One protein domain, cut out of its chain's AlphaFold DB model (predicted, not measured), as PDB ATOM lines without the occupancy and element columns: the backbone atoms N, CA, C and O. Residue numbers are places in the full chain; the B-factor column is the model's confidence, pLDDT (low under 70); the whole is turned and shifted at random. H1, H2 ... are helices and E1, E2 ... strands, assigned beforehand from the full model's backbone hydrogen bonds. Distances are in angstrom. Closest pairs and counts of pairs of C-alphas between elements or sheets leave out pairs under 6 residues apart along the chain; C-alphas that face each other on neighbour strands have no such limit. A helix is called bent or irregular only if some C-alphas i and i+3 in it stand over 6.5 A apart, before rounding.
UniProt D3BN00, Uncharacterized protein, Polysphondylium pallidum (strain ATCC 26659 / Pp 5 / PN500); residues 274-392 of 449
ATOM      1  N   CYS A 274     -60.079  -0.416  15.222       93.12
ATOM      2  CA  CYS A 274     -58.806  -0.846  14.639       93.12
ATOM      3  C   CYS A 274     -58.461  -2.332  14.813       93.12
ATOM      4  O   CYS A 274     -59.069  -3.045  15.609       93.12
ATOM      5  N   LEU A 275     -57.380  -2.744  14.139       93.19
ATOM      6  CA  LEU A 275     -56.512  -3.844  14.572       93.19
ATOM      7  C   LEU A 275     -55.252  -3.278  15.245       93.19
ATOM      8  O   LEU A 275     -54.676  -2.314  14.744       93.19
ATOM      9  N   LEU A 276     -54.806  -3.903  16.338       91.25
ATOM     10  CA  LEU A 276     -53.591  -3.554  17.083       91.25
ATOM     11  C   LEU A 276     -52.574  -4.699  16.990       91.25
ATOM     12  O   LEU A 276     -52.928  -5.855  17.205       91.25
ATOM     13  N   ASN A 277     -51.307  -4.376  16.734       88.31
ATOM     14  CA  ASN A 277     -50.177  -5.298  16.814       88.31
ATOM     15  C   ASN A 277     -49.010  -4.666  17.586       88.31
ATOM     16  O   ASN A 277     -48.813  -3.454  17.551       88.31
ATOM     17  N   THR A 278     -48.182  -5.505  18.206       87.06
ATOM     18  CA  THR A 278     -46.883  -5.106  18.769       87.06
ATOM     19  C   THR A 278     -45.786  -5.886  18.035       87.06
ATOM     20  O   THR A 278     -45.568  -7.063  18.341       87.06
ATOM     21  N   PRO A 279     -45.143  -5.312  16.999       87.50
ATOM     22  CA  PRO A 279     -44.081  -5.977  16.248       87.50
ATOM     23  C   PRO A 279     -42.820  -6.203  17.094       87.50
ATOM     24  O   PRO A 279     -41.951  -5.341  17.203       87.50
ATOM     25  N   TYR A 280     -42.657  -7.430  17.595       85.31
ATOM     26  CA  TYR A 280     -41.470  -7.847  18.358       85.31
ATOM     27  C   TYR A 280     -40.156  -7.855  17.542       85.31
ATOM     28  O   TYR A 280     -39.103  -8.186  18.062       85.31
ATOM     29  N   ARG A 281     -40.185  -7.539  16.239       88.50
ATOM     30  CA  ARG A 281     -38.992  -7.459  15.373       88.50
ATOM     31  C   ARG A 281     -39.213  -6.446  14.257       88.50
ATOM     32  O   ARG A 281     -40.340  -6.329  13.773       88.50
ATOM     33  N   PHE A 282     -38.136  -5.819  13.780       92.38
ATOM     34  CA  PHE A 282     -38.158  -4.872  12.657       92.38
ATOM     35  C   PHE A 282     -38.944  -5.396  11.443       92.38
ATOM     36  O   PHE A 282     -39.820  -4.707  10.924       92.38
ATOM     37  N   TYR A 283     -38.709  -6.648  11.026       89.69
ATOM     38  CA  TYR A 283     -39.390  -7.214   9.855       89.69
ATOM     39  C   TYR A 283     -40.905  -7.342  10.038       89.69
ATOM     40  O   TYR A 283     -41.641  -7.214   9.064       89.69
ATOM     41  N   ASN A 284     -41.385  -7.556  11.271       90.38
ATOM     42  CA  ASN A 284     -42.818  -7.560  11.550       90.38
ATOM     43  C   ASN A 284     -43.384  -6.152  11.328       90.38
ATOM     44  O   ASN A 284     -44.382  -6.009  10.630       90.38
ATOM     45  N   ALA A 285     -42.714  -5.113  11.843       92.31
ATOM     46  CA  ALA A 285     -43.145  -3.726  11.669       92.31
ATOM     47  C   ALA A 285     -43.137  -3.281  10.203       92.31
ATOM     48  O   ALA A 285     -44.086  -2.645   9.752       92.31
ATOM     49  N   PHE A 286     -42.111  -3.672   9.441       92.38
ATOM     50  CA  PHE A 286     -42.048  -3.470   7.992       92.38
ATOM     51  C   PHE A 286     -43.215  -4.161   7.264       92.38
ATOM     52  O   PHE A 286     -43.929  -3.536   6.478       92.38
ATOM     53  N   MET A 287     -43.475  -5.439   7.568       88.31
ATOM     54  CA  MET A 287     -44.594  -6.173   6.967       88.31
ATOM     55  C   MET A 287     -45.954  -5.571   7.332       88.31
ATOM     56  O   MET A 287     -46.825  -5.506   6.466       88.31
ATOM     57  N   TYR A 288     -46.155  -5.112   8.567       90.94
ATOM     58  CA  TYR A 288     -47.378  -4.419   8.976       90.94
ATOM     59  C   TYR A 288     -47.498  -3.023   8.339       90.94
ATOM     60  O   TYR A 288     -48.588  -2.658   7.904       90.94
ATOM     61  N   GLN A 289     -46.407  -2.269   8.168       90.19
ATOM     62  CA  GLN A 289     -46.435  -0.971   7.479       90.19
ATOM     63  C   GLN A 289     -46.965  -1.097   6.041       90.19
ATOM     64  O   GLN A 289     -47.769  -0.269   5.610       90.19
ATOM     65  N   SER A 290     -46.605  -2.177   5.333       85.81
ATOM     66  CA  SER A 290     -47.134  -2.504   3.990       85.81
ATOM     67  C   SER A 290     -48.647  -2.804   3.956       85.81
ATOM     68  O   SER A 290     -49.228  -3.009   2.891       85.81
ATOM     69  N   ARG A 291     -49.288  -2.852   5.131       84.50
ATOM     70  CA  ARG A 291     -50.697  -3.196   5.368       84.50
ATOM     71  C   ARG A 291     -51.458  -2.077   6.071       84.50
ATOM     72  O   ARG A 291     -52.458  -2.350   6.726       84.50
ATOM     73  N   GLU A 292     -50.983  -0.839   5.948       93.00
ATOM     74  CA  GLU A 292     -51.621   0.345   6.542       93.00
ATOM     75  C   GLU A 292     -51.672   0.305   8.081       93.00
ATOM     76  O   GLU A 292     -52.593   0.847   8.691       93.00
ATOM     77  N   TYR A 293     -50.690  -0.342   8.718       94.19
ATOM     78  CA  TYR A 293     -50.463  -0.185  10.152       94.19
ATOM     79  C   TYR A 293     -49.481   0.964  10.394       94.19
ATOM     80  O   TYR A 293     -48.451   1.062   9.724       94.19
ATOM     81  N   PHE A 294     -49.787   1.799  11.380       94.75
ATOM     82  CA  PHE A 294     -49.024   2.990  11.747       94.75
ATOM     83  C   PHE A 294     -48.784   3.013  13.260       94.75
ATOM     84  O   PHE A 294     -49.615   2.531  14.030       94.75
ATOM     85  N   PHE A 295     -47.661   3.567  13.704       93.50
ATOM     86  CA  PHE A 295     -47.434   3.844  15.122       93.50
ATOM     87  C   PHE A 295     -48.314   5.015  15.559       93.50
ATOM     88  O   PHE A 295     -48.428   5.999  14.837       93.50
ATOM     89  N   VAL A 296     -48.954   4.914  16.726       90.12
ATOM     90  CA  VAL A 296     -49.862   5.977  17.201       90.12
ATOM     91  C   VAL A 296     -49.099   7.265  17.486       90.12
ATOM     92  O   VAL A 296     -49.561   8.333  17.111       90.12
ATOM     93  N   ASP A 297     -47.916   7.177  18.091       89.44
ATOM     94  CA  ASP A 297     -47.054   8.341  18.283       89.44
ATOM     95  C   ASP A 297     -46.386   8.746  16.946       89.44
ATOM     96  O   ASP A 297     -45.628   7.953  16.367       89.44
ATOM     97  N   PRO A 298     -46.608   9.982  16.449       92.88
ATOM     98  CA  PRO A 298     -45.961  10.470  15.236       92.88
ATOM     99  C   PRO A 298     -44.434  10.607  15.370       92.88
ATOM    100  O   PRO A 298     -43.745  10.628  14.347       92.88
ATOM    101  N   SER A 299     -43.879  10.674  16.586       93.56
ATOM    102  CA  SER A 299     -42.433  10.637  16.830       93.56
ATOM    103  C   SER A 299     -41.853   9.274  16.447       93.56
ATOM    104  O   SER A 299     -40.985   9.204  15.570       93.56
ATOM    105  N   ILE A 300     -42.447   8.196  16.961       94.06
ATOM    106  CA  ILE A 300     -42.085   6.807  16.671       94.06
ATOM    107  C   ILE A 300     -42.292   6.497  15.184       94.06
ATOM    108  O   ILE A 300     -41.405   5.928  14.545       94.06
ATOM    109  N   GLN A 301     -43.407   6.939  14.588       95.69
ATOM    110  CA  GLN A 301     -43.617   6.792  13.143       95.69
ATOM    111  C   GLN A 301     -42.535   7.527  12.332       95.69
ATOM    112  O   GLN A 301     -42.045   6.987  11.340       95.69
ATOM    113  N   SER A 302     -42.139   8.742  12.731       96.56
ATOM    114  CA  SER A 302     -41.109   9.510  12.018       96.56
ATOM    115  C   SER A 302     -39.719   8.874  12.118       96.56
ATOM    116  O   SER A 302     -38.999   8.807  11.117       96.56
ATOM    117  N   PHE A 303     -39.372   8.322  13.283       95.69
ATOM    118  CA  PHE A 303     -38.161   7.534  13.495       95.69
ATOM    119  C   PHE A 303     -38.166   6.277  12.620       95.69
ATOM    120  O   PHE A 303     -37.239   6.067  11.838       95.69
ATOM    121  N   PHE A 304     -39.251   5.497  12.660       96.19
ATOM    122  CA  PHE A 304     -39.401   4.283  11.860       96.19
ATOM    123  C   PHE A 304     -39.318   4.548  10.350       96.19
ATOM    124  O   PHE A 304     -38.677   3.786   9.635       96.19
ATOM    125  N   LEU A 305     -39.910   5.639   9.851       96.50
ATOM    126  CA  LEU A 305     -39.805   6.006   8.432       96.50
ATOM    127  C   LEU A 305     -38.414   6.526   8.044       96.50
ATOM    128  O   LEU A 305     -38.014   6.348   6.896       96.50
ATOM    129  N   SER A 306     -37.672   7.136   8.974       97.12
ATOM    130  CA  SER A 306     -36.270   7.528   8.746       97.12
ATOM    131  C   SER A 306     -35.383   6.288   8.627       97.12
ATOM    132  O   SER A 306     -34.631   6.135   7.670       97.12
ATOM    133  N   LEU A 307     -35.552   5.360   9.572       95.88
ATOM    134  CA  LEU A 307     -34.914   4.049   9.587       95.88
ATOM    135  C   LEU A 307     -35.239   3.259   8.314       95.88
ATOM    136  O   LEU A 307     -34.342   2.723   7.677       95.88
ATOM    137  N   LEU A 308     -36.509   3.227   7.903       94.75
ATOM    138  CA  LEU A 308     -36.919   2.541   6.684       94.75
ATOM    139  C   LEU A 308     -36.307   3.184   5.435       94.75
ATOM    140  O   LEU A 308     -35.723   2.465   4.638       94.75
ATOM    141  N   GLY A 309     -36.375   4.510   5.283       95.31
ATOM    142  CA  GLY A 309     -35.841   5.199   4.101       95.31
ATOM    143  C   GLY A 309     -34.322   5.074   3.922       95.31
ATOM    144  O   GLY A 309     -33.839   5.144   2.795       95.31
ATOM    145  N   ASP A 310     -33.576   4.859   5.009       97.44
ATOM    146  CA  ASP A 310     -32.127   4.624   4.967       97.44
ATOM    147  C   ASP A 310     -31.761   3.150   4.718       97.44
ATOM    148  O   ASP A 310     -30.686   2.858   4.192       97.44
ATOM    149  N   LEU A 311     -32.642   2.212   5.085       95.69
ATOM    150  CA  LEU A 311     -32.429   0.769   4.928       95.69
ATOM    151  C   LEU A 311     -33.104   0.178   3.680       95.69
ATOM    152  O   LEU A 311     -32.726  -0.909   3.247       95.69
ATOM    153  N   GLU A 312     -34.060   0.884   3.076       93.44
ATOM    154  CA  GLU A 312     -34.795   0.484   1.871       93.44
ATOM    155  C   GLU A 312     -33.873   0.049   0.715       93.44
ATOM    156  O   GLU A 312     -34.083  -1.060   0.225       93.44
ATOM    157  N   PRO A 313     -32.777   0.759   0.360       94.56
ATOM    158  CA  PRO A 313     -31.858   0.297  -0.688       94.56
ATOM    159  C   PRO A 313     -31.225  -1.075  -0.398       94.56
ATOM    160  O   PRO A 313     -31.033  -1.884  -1.305       94.56
ATOM    161  N   ALA A 314     -30.935  -1.377   0.874       94.31
ATOM    162  CA  ALA A 314     -30.421  -2.685   1.274       94.31
ATOM    163  C   ALA A 314     -31.512  -3.770   1.244       94.31
ATOM    164  O   ALA A 314     -31.225  -4.911   0.887       94.31
ATOM    165  N   ILE A 315     -32.761  -3.422   1.577       92.81
ATOM    166  CA  ILE A 315     -33.917  -4.327   1.461       92.81
ATOM    167  C   ILE A 315     -34.202  -4.645  -0.015       92.81
ATOM    168  O   ILE A 315     -34.487  -5.797  -0.336       92.81
ATOM    169  N   GLU A 316     -34.099  -3.664  -0.914       90.25
ATOM    170  CA  GLU A 316     -34.264  -3.856  -2.361       90.25
ATOM    171  C   GLU A 316     -33.145  -4.714  -2.970       90.25
ATOM    172  O   GLU A 316     -33.422  -5.592  -3.786       90.25
ATOM    173  N   GLN A 317     -31.889  -4.487  -2.567       91.44
ATOM    174  CA  GLN A 317     -30.727  -5.179  -3.131       91.44
ATOM    175  C   GLN A 317     -30.520  -6.596  -2.570       91.44
ATOM    176  O   GLN A 317     -30.160  -7.505  -3.316       91.44
ATOM    177  N   LEU A 318     -30.688  -6.782  -1.256       91.50
ATOM    178  CA  LEU A 318     -30.321  -8.010  -0.530       91.50
ATOM    179  C   LEU A 318     -31.535  -8.763   0.037       91.50
ATOM    180  O   LEU A 318     -31.397  -9.857   0.588       91.50
ATOM    181  N   GLY A 319     -32.730  -8.184  -0.075       90.75
ATOM    182  CA  GLY A 319     -33.939  -8.684   0.563       90.75
ATOM    183  C   GLY A 319     -34.059  -8.281   2.037       90.75
ATOM    184  O   GLY A 319     -33.141  -7.776   2.684       90.75
ATOM    185  N   LEU A 320     -35.234  -8.546   2.608       91.69
ATOM    186  CA  LEU A 320     -35.559  -8.174   3.988       91.69
ATOM    187  C   LEU A 320     -34.749  -8.954   5.039       91.69
ATOM    188  O   LEU A 320     -34.515  -8.445   6.135       91.69
ATOM    189  N   ALA A 321     -34.338 -10.192   4.751       92.19
ATOM    190  CA  ALA A 321     -33.755 -11.074   5.761       92.19
ATOM    191  C   ALA A 321     -32.355 -10.648   6.251       92.19
ATOM    192  O   ALA A 321     -32.195 -10.572   7.471       92.19
ATOM    193  N   PRO A 322     -31.377 -10.283   5.395       93.44
ATOM    194  CA  PRO A 322     -30.088  -9.750   5.857       93.44
ATOM    195  C   PRO A 322     -30.239  -8.505   6.739       93.44
ATOM    196  O   PRO A 322     -29.649  -8.428   7.816       93.44
ATOM    197  N   VAL A 323     -31.114  -7.576   6.338       95.19
ATOM    198  CA  VAL A 323     -31.445  -6.363   7.107       95.19
ATOM    199  C   VAL A 323     -32.096  -6.708   8.451       95.19
ATOM    200  O   VAL A 323     -31.794  -6.093   9.470       95.19
ATOM    201  N   SER A 324     -32.942  -7.738   8.493       94.69
ATOM    202  CA  SER A 324     -33.570  -8.213   9.734       94.69
ATOM    203  C   SER A 324     -32.548  -8.783  10.717       94.69
ATOM    204  O   SER A 324     -32.606  -8.481  11.907       94.69
ATOM    205  N   TRP A 325     -31.595  -9.576  10.222       94.75
ATOM    206  CA  TRP A 325     -30.506 -10.121  11.031       94.75
ATOM    207  C   TRP A 325     -29.537  -9.035  11.520       94.75
ATOM    208  O   TRP A 325     -29.021  -9.149  12.629       94.75
ATOM    209  N   ALA A 326     -29.354  -7.939  10.774       96.31
ATOM    210  CA  ALA A 326     -28.568  -6.793  11.235       96.31
ATOM    211  C   ALA A 326     -29.123  -6.123  12.508       96.31
ATOM    212  O   ALA A 326     -28.331  -5.641  13.316       96.31
ATOM    213  N   PHE A 327     -30.441  -6.118  12.749       94.75
ATOM    214  CA  PHE A 327     -30.995  -5.622  14.023       94.75
ATOM    215  C   PHE A 327     -30.676  -6.553  15.203       94.75
ATOM    216  O   PHE A 327     -30.281  -6.090  16.280       94.75
ATOM    217  N   GLU A 328     -30.814  -7.862  14.988       93.44
ATOM    218  CA  GLU A 328     -30.578  -8.901  16.000       93.44
ATOM    219  C   GLU A 328     -29.098  -8.959  16.405       93.44
ATOM    220  O   GLU A 328     -28.785  -8.971  17.593       93.44
ATOM    221  N   PHE A 329     -28.180  -8.880  15.433       94.75
ATOM    222  CA  PHE A 329     -26.736  -8.790  15.682       94.75
ATOM    223  C   PHE A 329     -26.267  -7.394  16.137       94.75
ATOM    224  O   PHE A 329     -25.105  -7.223  16.495       94.75
ATOM    225  N   GLY A 330     -27.147  -6.385  16.143       95.44
ATOM    226  CA  GLY A 330     -26.814  -5.019  16.562       95.44
ATOM    227  C   GLY A 330     -25.916  -4.244  15.594       95.44
ATOM    228  O   GLY A 330     -25.240  -3.301  15.998       95.44
ATOM    229  N   CYS A 331     -25.925  -4.627  14.319       96.94
ATOM    230  CA  CYS A 331     -25.147  -4.019  13.243       96.94
ATOM    231  C   CYS A 331     -25.803  -2.767  12.638       96.94
ATOM    232  O   CYS A 331     -25.140  -2.035  11.908       96.94
ATOM    233  N   VAL A 332     -27.083  -2.497  12.917       97.38
ATOM    234  CA  VAL A 332     -27.720  -1.224  12.534       97.38
ATOM    235  C   VAL A 332     -27.230  -0.121  13.468       97.38
ATOM    236  O   VAL A 332     -27.346  -0.252  14.688       97.38
ATOM    237  N   LYS A 333     -26.679   0.958  12.908       97.50
ATOM    238  CA  LYS A 333     -26.043   2.047  13.659       97.50
ATOM    239  C   LYS A 333     -26.544   3.421  13.230       97.50
ATOM    240  O   LYS A 333     -26.868   3.644  12.063       97.50
ATOM    241  N   GLU A 334     -26.574   4.348  14.180       96.69
ATOM    242  CA  GLU A 334     -26.745   5.775  13.911       96.69
ATOM    243  C   GLU A 334     -25.430   6.356  13.362       96.69
ATOM    244  O   GLU A 334     -24.349   6.102  13.895       96.69
ATOM    245  N   ARG A 335     -25.497   7.145  12.288       96.25
ATOM    246  CA  ARG A 335     -24.325   7.681  11.577       96.25
ATOM    247  C   ARG A 335     -23.585   8.776  12.350       96.25
ATOM    248  O   ARG A 335     -22.376   8.909  12.200       96.25
ATOM    249  N   SER A 336     -24.304   9.567  13.141       95.12
ATOM    250  CA  SER A 336     -23.774  10.692  13.929       95.12
ATOM    251  C   SER A 336     -22.945  10.235  15.134       95.12
ATOM    252  O   SER A 336     -21.940  10.863  15.456       95.12
ATOM    253  N   THR A 337     -23.366   9.154  15.799       95.38
ATOM    254  CA  THR A 337     -22.776   8.666  17.055       95.38
ATOM    255  C   THR A 337     -22.029   7.340  16.910       95.38
ATOM    256  O   THR A 337     -21.204   7.013  17.758       95.38
ATOM    257  N   GLY A 338     -22.321   6.551  15.870       94.06
ATOM    258  CA  GLY A 338     -21.859   5.166  15.736       94.06
ATOM    259  C   GLY A 338     -22.570   4.175  16.670       94.06
ATOM    260  O   GLY A 338     -22.251   2.982  16.645       94.06
ATOM    261  N   ASN A 339     -23.527   4.636  17.485       95.19
ATOM    262  CA  ASN A 339     -24.246   3.802  18.443       95.19
ATOM    263  C   ASN A 339     -25.174   2.806  17.739       95.19
ATOM    264  O   ASN A 339     -25.766   3.109  16.701       95.19
ATOM    265  N   ARG A 340     -25.346   1.626  18.346       95.56
ATOM    266  CA  ARG A 340     -26.336   0.630  17.917       95.56
ATOM    267  C   ARG A 340     -27.748   1.215  17.999       95.56
ATOM    268  O   ARG A 340     -28.160   1.689  19.054       95.56
ATOM    269  N   VAL A 341     -28.521   1.041  16.931       93.88
ATOM    270  CA  VAL A 341     -29.980   1.167  16.969       93.88
ATOM    271  C   VAL A 341     -30.565  -0.118  17.556       93.88
ATOM    272  O   VAL A 341     -30.473  -1.192  16.955       93.88
ATOM    273  N   THR A 342     -31.166  -0.019  18.737       88.44
ATOM    274  CA  THR A 342     -31.970  -1.104  19.313       88.44
ATOM    275  C   THR A 342     -33.391  -1.011  18.761       88.44
ATOM    276  O   THR A 342     -33.947   0.078  18.651       88.44
ATOM    277  N   TRP A 343     -33.981  -2.145  18.378       87.69
ATOM    278  CA  TRP A 343     -35.379  -2.183  17.950       87.69
ATOM    279  C   TRP A 343     -36.299  -2.219  19.177       87.69
ATOM    280  O   TRP A 343     -36.310  -3.215  19.900       87.69
ATOM    281  N   GLU A 344     -37.074  -1.157  19.391       84.75
ATOM    282  CA  GLU A 344     -38.047  -1.054  20.483       84.75
ATOM    283  C   GLU A 344     -39.467  -1.409  20.007       84.75
ATOM    284  O   GLU A 344     -39.917  -1.029  18.921       84.75
ATOM    285  N   PHE A 345     -40.187  -2.201  20.809       77.69
ATOM    286  CA  PHE A 345     -41.441  -2.842  20.399       77.69
ATOM    287  C   PHE A 345     -42.665  -1.947  20.653       77.69
ATOM    288  O   PHE A 345     -43.491  -2.222  21.523       77.69
ATOM    289  N   HIS A 346     -42.810  -0.871  19.885       86.44
ATOM    290  CA  HIS A 346     -43.967   0.017  20.026       86.44
ATOM    291  C   HIS A 346     -45.233  -0.533  19.343       86.44
ATOM    292  O   HIS A 346     -45.175  -1.342  18.416       86.44
ATOM    293  N   LYS A 347     -46.402  -0.069  19.795       86.19
ATOM    294  CA  LYS A 347     -47.722  -0.473  19.288       86.19
ATOM    295  C   LYS A 347     -47.996   0.116  17.892       86.19
ATOM    296  O   LYS A 347     -47.947   1.331  17.711       86.19
ATOM    297  N   GLN A 348     -48.354  -0.740  16.935       89.62
ATOM    298  CA  GLN A 348     -48.829  -0.366  15.599       89.62
ATOM    299  C   GLN A 348     -50.324  -0.662  15.431       89.62
ATOM    300  O   GLN A 348     -50.816  -1.719  15.826       89.62
ATOM    301  N   ILE A 349     -51.038   0.248  14.777       93.50
ATOM    302  CA  ILE A 349     -52.488   0.227  14.595       93.50
ATOM    303  C   ILE A 349     -52.844   0.312  13.116       93.50
ATOM    304  O   ILE A 349     -52.386   1.222  12.430       93.50
ATOM    305  N   ARG A 350     -53.742  -0.565  12.651       95.19
ATOM    306  CA  ARG A 350     -54.473  -0.362  11.394       95.19
ATOM    307  C   ARG A 350     -55.830   0.282  11.681       95.19
ATOM    308  O   ARG A 350     -56.682  -0.383  12.279       95.19
ATOM    309  N   PRO A 351     -56.067   1.539  11.269       95.06
ATOM    310  CA  PRO A 351     -57.315   2.234  11.546       95.06
ATOM    311  C   PRO A 351     -58.453   1.741  10.643       95.06
ATOM    312  O   PRO A 351     -58.333   1.703   9.418       95.06
ATOM    313  N   LEU A 352     -59.590   1.393  11.246       93.88
ATOM    314  CA  LEU A 352     -60.781   0.896  10.551       93.88
ATOM    315  C   LEU A 352     -61.924   1.912  10.574       93.88
ATOM    316  O   LEU A 352     -62.517   2.171   9.522       93.88
ATOM    317  N   SER A 353     -62.203   2.530  11.724       94.06
ATOM    318  CA  SER A 353     -63.255   3.545  11.829       94.06
ATOM    319  C   SER A 353     -62.841   4.881  11.213       94.06
ATOM    320  O   SER A 353     -61.660   5.228  11.135       94.06
ATOM    321  N   ASN A 354     -63.834   5.679  10.815       94.38
ATOM    322  CA  ASN A 354     -63.601   7.023  10.279       94.38
ATOM    323  C   ASN A 354     -62.930   7.944  11.312       94.38
ATOM    324  O   ASN A 354     -62.075   8.742  10.938       94.38
ATOM    325  N   LYS A 355     -63.260   7.790  12.604       91.25
ATOM    326  CA  LYS A 355     -62.648   8.536  13.716       91.25
ATOM    327  C   LYS A 355     -61.138   8.299  13.775       91.25
ATOM    328  O   LYS A 355     -60.373   9.257  13.816       91.25
ATOM    329  N   LEU A 356     -60.706   7.037  13.756       90.62
ATOM    330  CA  LEU A 356     -59.286   6.722  13.885       90.62
ATOM    331  C   LEU A 356     -58.518   6.936  12.575       90.62
ATOM    332  O   LEU A 356     -57.367   7.360  12.604       90.62
ATOM    333  N   LYS A 357     -59.161   6.750  11.415       94.88
ATOM    334  CA  LYS A 357     -58.600   7.167  10.118       94.88
ATOM    335  C   LYS A 357     -58.317   8.673  10.091       94.88
ATOM    336  O   LYS A 357     -57.224   9.062   9.695       94.88
ATOM    337  N   ALA A 358     -59.250   9.495  10.581       94.00
ATOM    338  CA  ALA A 358     -59.092  10.949  10.655       94.00
ATOM    339  C   ALA A 358     -57.921  11.400  11.549       94.00
ATOM    340  O   ALA A 358     -57.336  12.447  11.287       94.00
ATOM    341  N   TYR A 359     -57.539  10.614  12.563       93.94
ATOM    342  CA  TYR A 359     -56.324  10.872  13.342       93.94
ATOM    343  C   TYR A 359     -55.062  10.739  12.477       93.94
ATOM    344  O   TYR A 359     -54.282  11.686  12.369       93.94
ATOM    345  N   PHE A 360     -54.893   9.603  11.794       94.06
ATOM    346  CA  PHE A 360     -53.713   9.338  10.963       94.06
ATOM    347  C   PHE A 360     -53.645  10.200   9.692       94.06
ATOM    348  O   PHE A 360     -52.553  10.445   9.182       94.06
ATOM    349  N   THR A 361     -54.780  10.700   9.192       95.31
ATOM    350  CA  THR A 361     -54.825  11.672   8.084       95.31
ATOM    351  C   THR A 361     -54.838  13.134   8.542       95.31
ATOM    352  O   THR A 361     -54.861  14.027   7.696       95.31
ATOM    353  N   SER A 362     -54.803  13.408   9.853       96.19
ATOM    354  CA  SER A 362     -54.811  14.777  10.379       96.19
ATOM    355  C   SER A 362     -53.566  15.561   9.960       96.19
ATOM    356  O   SER A 362     -52.468  15.013   9.812       96.19
ATOM    357  N   THR A 363     -53.718  16.879   9.807       96.88
ATOM    358  CA  THR A 363     -52.600  17.780   9.491       96.88
ATOM    359  C   THR A 363     -51.514  17.724  10.562       96.88
ATOM    360  O   THR A 363     -50.338  17.757  10.212       96.88
ATOM    361  N   ASP A 364     -51.879  17.591  11.840       94.19
ATOM    362  CA  ASP A 364     -50.924  17.558  12.951       94.19
ATOM    363  C   ASP A 364     -50.047  16.305  12.902       94.19
ATOM    364  O   ASP A 364     -48.821  16.420  12.859       94.19
ATOM    365  N   TYR A 365     -50.664  15.119  12.809       95.62
ATOM    366  CA  TYR A 365     -49.944  13.850  12.694       95.62
ATOM    367  C   TYR A 365     -49.063  13.831  11.437       95.62
ATOM    368  O   TYR A 365     -47.846  13.656  11.516       95.62
ATOM    369  N   THR A 366     -49.652  14.091  10.264       97.31
ATOM    370  CA  THR A 366     -48.935  14.008   8.980       97.31
ATOM    371  C   THR A 366     -47.819  15.048   8.852       97.31
ATOM    372  O   THR A 366     -46.733  14.725   8.363       97.31
ATOM    373  N   SER A 367     -48.028  16.278   9.338       97.50
ATOM    374  CA  SER A 367     -46.998  17.326   9.321       97.50
ATOM    375  C   SER A 367     -45.902  17.076  10.349       97.50
ATOM    376  O   SER A 367     -44.747  17.395  10.067       97.50
ATOM    377  N   TYR A 368     -46.220  16.513  11.521       97.62
ATOM    378  CA  TYR A 368     -45.202  16.100  12.486       97.62
ATOM    379  C   TYR A 368     -44.315  15.011  11.886       97.62
ATOM    380  O   TYR A 368     -43.097  15.188  11.839       97.62
ATOM    381  N   VAL A 369     -44.917  13.931  11.371       97.94
ATOM    382  CA  VAL A 369     -44.183  12.819  10.756       97.94
ATOM    383  C   VAL A 369     -43.292  13.340   9.629       97.94
ATOM    384  O   VAL A 369     -42.077  13.183   9.686       97.94
ATOM    385  N   LYS A 370     -43.857  14.079   8.664       97.88
ATOM    386  CA  LYS A 370     -43.107  14.631   7.523       97.88
ATOM    387  C   LYS A 370     -41.964  15.571   7.930       97.88
ATOM    388  O   LYS A 370     -40.932  15.585   7.267       97.88
ATOM    389  N   ARG A 371     -42.137  16.383   8.980       97.88
ATOM    390  CA  ARG A 371     -41.106  17.324   9.461       97.88
ATOM    391  C   ARG A 371     -39.949  16.599  10.153       97.88
ATOM    392  O   ARG A 371     -38.803  17.048  10.055       97.88
ATOM    393  N   ASN A 372     -40.249  15.514  10.861       97.12
ATOM    394  CA  ASN A 372     -39.292  14.811  11.710       97.12
ATOM    395  C   ASN A 372     -38.640  13.597  11.039       97.12
ATOM    396  O   ASN A 372     -37.516  13.280  11.410       97.12
ATOM    397  N   THR A 373     -39.237  13.013   9.994       97.94
ATOM    398  CA  THR A 373     -38.559  12.013   9.158       97.94
ATOM    399  C   THR A 373     -37.311  12.619   8.509       97.94
ATOM    400  O   THR A 373     -37.394  13.621   7.792       97.94
ATOM    401  N   LYS A 374     -36.147  12.015   8.759       95.56
ATOM    402  CA  LYS A 374     -34.840  12.394   8.200       95.56
ATOM    403  C   LYS A 374     -34.317  11.295   7.270       95.56
ATOM    404  O   LYS A 374     -34.866  10.200   7.227       95.56
ATOM    405  N   LYS A 375     -33.259  11.610   6.521       95.50
ATOM    406  CA  LYS A 375     -32.505  10.671   5.677       95.50
ATOM    407  C   LYS A 375     -31.019  10.761   6.011       95.50
ATOM    408  O   LYS A 375     -30.558  11.817   6.441       95.50
ATOM    409  N   GLY A 376     -30.283   9.683   5.774       95.75
ATOM    410  CA  GLY A 376     -28.856   9.546   6.061       95.75
ATOM    411  C   GLY A 376     -28.522   9.366   7.546       95.75
ATOM    412  O   GLY A 376     -27.343   9.403   7.897       95.75
ATOM    413  N   MET A 377     -29.520   9.164   8.408       96.50
ATOM    414  CA  MET A 377     -29.352   8.998   9.854       96.50
ATOM    415  C   MET A 377     -28.771   7.637  10.223       96.50
ATOM    416  O   MET A 377     -28.038   7.542  11.204       96.50
ATOM    417  N   PHE A 378     -29.073   6.594   9.450       97.69
ATOM    418  CA  PHE A 378     -28.736   5.214   9.788       97.69
ATOM    419  C   PHE A 378     -27.894   4.528   8.708       97.69
ATOM    420  O   PHE A 378     -27.775   4.997   7.569       97.69
ATOM    421  N   TYR A 379     -27.259   3.420   9.088       97.38
ATOM    422  CA  TYR A 379     -26.586   2.491   8.181       97.38
ATOM    423  C   TYR A 379     -26.470   1.093   8.804       97.38
ATOM    424  O   TYR A 379     -26.678   0.917  10.007       97.38
ATOM    425  N   ILE A 380     -26.122   0.099   7.983       97.44
ATOM    426  CA  ILE A 380     -25.768  -1.250   8.442       97.44
ATOM    427  C   ILE A 380     -24.252  -1.407   8.376       97.44
ATOM    428  O   ILE A 380     -23.640  -1.257   7.319       97.44
ATOM    429  N   ASP A 381     -23.657  -1.750   9.510       96.56
ATOM    430  CA  ASP A 381     -22.281  -2.211   9.614       96.56
ATOM    431  C   ASP A 381     -22.203  -3.701   9.250       96.56
ATOM    432  O   ASP A 381     -22.241  -4.580  10.111       96.56
ATOM    433  N   TRP A 382     -22.128  -3.989   7.950       95.44
ATOM    434  CA  TRP A 382     -22.064  -5.359   7.426       95.44
ATOM    435  C   TRP A 382     -20.835  -6.146   7.909       95.44
ATOM    436  O   TRP A 382     -20.888  -7.371   7.974       95.44
ATOM    437  N   ALA A 383     -19.749  -5.460   8.278       94.25
ATOM    438  CA  ALA A 383     -18.550  -6.075   8.849       94.25
ATOM    439  C   ALA A 383     -18.682  -6.355  10.361       94.25
ATOM    440  O   ALA A 383     -17.931  -7.167  10.900       94.25
ATOM    441  N   GLY A 384     -19.655  -5.737  11.037       92.06
ATOM    442  CA  GLY A 384     -19.867  -5.838  12.483       92.06
ATOM    443  C   GLY A 384     -20.278  -7.221  13.001       92.06
ATOM    444  O   GLY A 384     -20.281  -7.426  14.213       92.06
ATOM    445  N   HIS A 385     -20.611  -8.181  12.127       94.62
ATOM    446  CA  HIS A 385     -20.859  -9.571  12.518       94.62
ATOM    447  C   HIS A 385     -20.443 -10.567  11.414       94.62
ATOM    448  O   HIS A 385     -20.802 -10.359  10.251       94.62
ATOM    449  N   PRO A 386     -19.766 -11.697  11.727       91.19
ATOM    450  CA  PRO A 386     -19.289 -12.649  10.714       91.19
ATOM    451  C   PRO A 386     -20.386 -13.195   9.790       91.19
ATOM    452  O   PRO A 386     -20.158 -13.380   8.597       91.19
ATOM    453  N   SER A 387     -21.602 -13.397  10.309       89.06
ATOM    454  CA  SER A 387     -22.747 -13.867   9.510       89.06
ATOM    455  C   SER A 387     -23.284 -12.836   8.510       89.06
ATOM    456  O   SER A 387     -24.134 -13.193   7.702       89.06
ATOM    457  N   LEU A 388     -22.819 -11.582   8.551       90.06
ATOM    458  CA  LEU A 388     -23.191 -10.518   7.613       90.06
ATOM    459  C   LEU A 388     -22.041 -10.077   6.701       90.06
ATOM    460  O   LEU A 388     -22.296  -9.483   5.655       90.06
ATOM    461  N   ALA A 389     -20.794 -10.416   7.039       87.56
ATOM    462  CA  ALA A 389     -19.601  -9.953   6.329       87.56
ATOM    463  C   ALA A 389     -19.573 -10.325   4.833       87.56
ATOM    464  O   ALA A 389     -18.938  -9.635   4.045       87.56
ATOM    465  N   HIS A 390     -20.292 -11.369   4.412       85.56
ATOM    466  CA  HIS A 390     -20.404 -11.757   3.001       85.56
ATOM    467  C   HIS A 390     -21.327 -10.848   2.163       85.56
ATOM    468  O   HIS A 390     -21.288 -10.915   0.937       85.56
ATOM    469  N   PHE A 391     -22.130  -9.984   2.798       84.12
ATOM    470  CA  PHE A 391     -22.852  -8.896   2.127       84.12
ATOM    471  C   PHE A 391     -21.992  -7.633   1.966       84.12
ATOM    472  O   PHE A 391     -22.349  -6.737   1.203       84.12
ATOM    473  N   TYR A 392     -20.855  -7.549   2.666       74.94
ATOM    474  CA  TYR A 392     -19.918  -6.443   2.528       74.94
ATOM    475  C   TYR A 392     -19.031  -6.647   1.298       74.94
ATOM    476  O   TYR A 392     -18.226  -7.575   1.242       74.94
TER     477      TYR A 392
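What this domain is: This is residues 274 to 392 of the 449 residues of an uncharacterized protein of Polysphondylium pallidum (strain ATCC 26659 / Pp 5 / PN500) (UniProt D3BN00). An elongated body is built round the long, kinked helix H2, with a small two-stranded antiparallel sheet towards each end: E1 and E3 at one end, with H4 packed on E3, and E2 and E4 towards the other, where H3 packs on the ends of both strands at Val 332 and Ile 380 and H2 packs on E4 near Asp 310. H5 packs across the first turns of H2, and H1 lies between the sheet of E1 and E3 and H3. The 119 printed residues hold five named helices and four named strands in the order E1 H1 H2 H3 E2 E3 H4 H5 E4, a mixed class of helices and strands. The whole is compact, with a radius of gyration of the C-alphas of 15.1 A, and spans 48 by 26 by 23 A.

Where its parts are: E1, residues 274 to 277, begins with C-alpha 274 at (-58.806, -0.846, 14.639) and is 10.0 A long. H1 is residues 282 to 289, 10.5 A. H2, residues 298 to 318, is 28.9 A long and begins with C-alpha 298 at (-45.961, 10.470, 15.236). It is irregular, C-alphas 310 and 313 being 7.1 A apart, with a kink of 47 degrees near residue 311. H3 is residues 320 to 328, 13.0 A, and E2 is residues 332 to 334. E3 is residues 348 to 351, H4 residues 354 to 360, and H5 residues 363 to 372, 13.8 A. E4, residues 378 to 380, ends with C-alpha 380 at (-25.768, -1.250, 8.442).

How they stand to each other: E1 and E3 are antiparallel at 164 degrees, with N 277 and O 348 2.9 A apart, within hydrogen-bond range. Residues 294 to 295 also pair, antiparallel, with residues 348 to 349 of E3. The closest C-alphas of E3 and H4 are those of Pro 351 and Lys 357, 5.3 A. H1 touches H3 at a steep tilt of 51 degrees, closest at the C-alphas of Tyr 283 and Ser 324, 5.9 A. H1 and H2 are near each other. With residues 311 to 315 alone, H2 touches H3 at a steep tilt of 56 degrees, closest at Ile 315 and Val 323, their C-alphas 6.5 A apart. With residues 298 to 303 alone it touches H5, the same way at a steep tilt of 54 degrees, and the C-alphas of Ser 302 and Val 369 are the closest at 4.7 A. The closest C-alphas of H2 and E4 are those of Asp 310 and Phe 378, 5.9 A. E2 and E4 are antiparallel at 148 degrees, with N 333 and O 379 2.9 A apart, within hydrogen-bond range. H4 and H5 are close but not clearly touching, with 2 pairs of C-alphas within 8 A. Every O i to N i+4 pair is within hydrogen-bond range in H1, H4 and H5; H2 has 15 of 17 and H3 3 of 5.

The domain as a whole: The two C-alphas farthest apart are those of Asn 354 and Pro 386, 48.5 A. The printed part has no cut. The link from E2 to E3, 13 residues, is long. Residues 381 to 392 hold no named element, their C-alphas 17 to 24 A from the mean of all C-alphas. The mean pLDDT of the printed part is 93.0, and no printed residue is under 70.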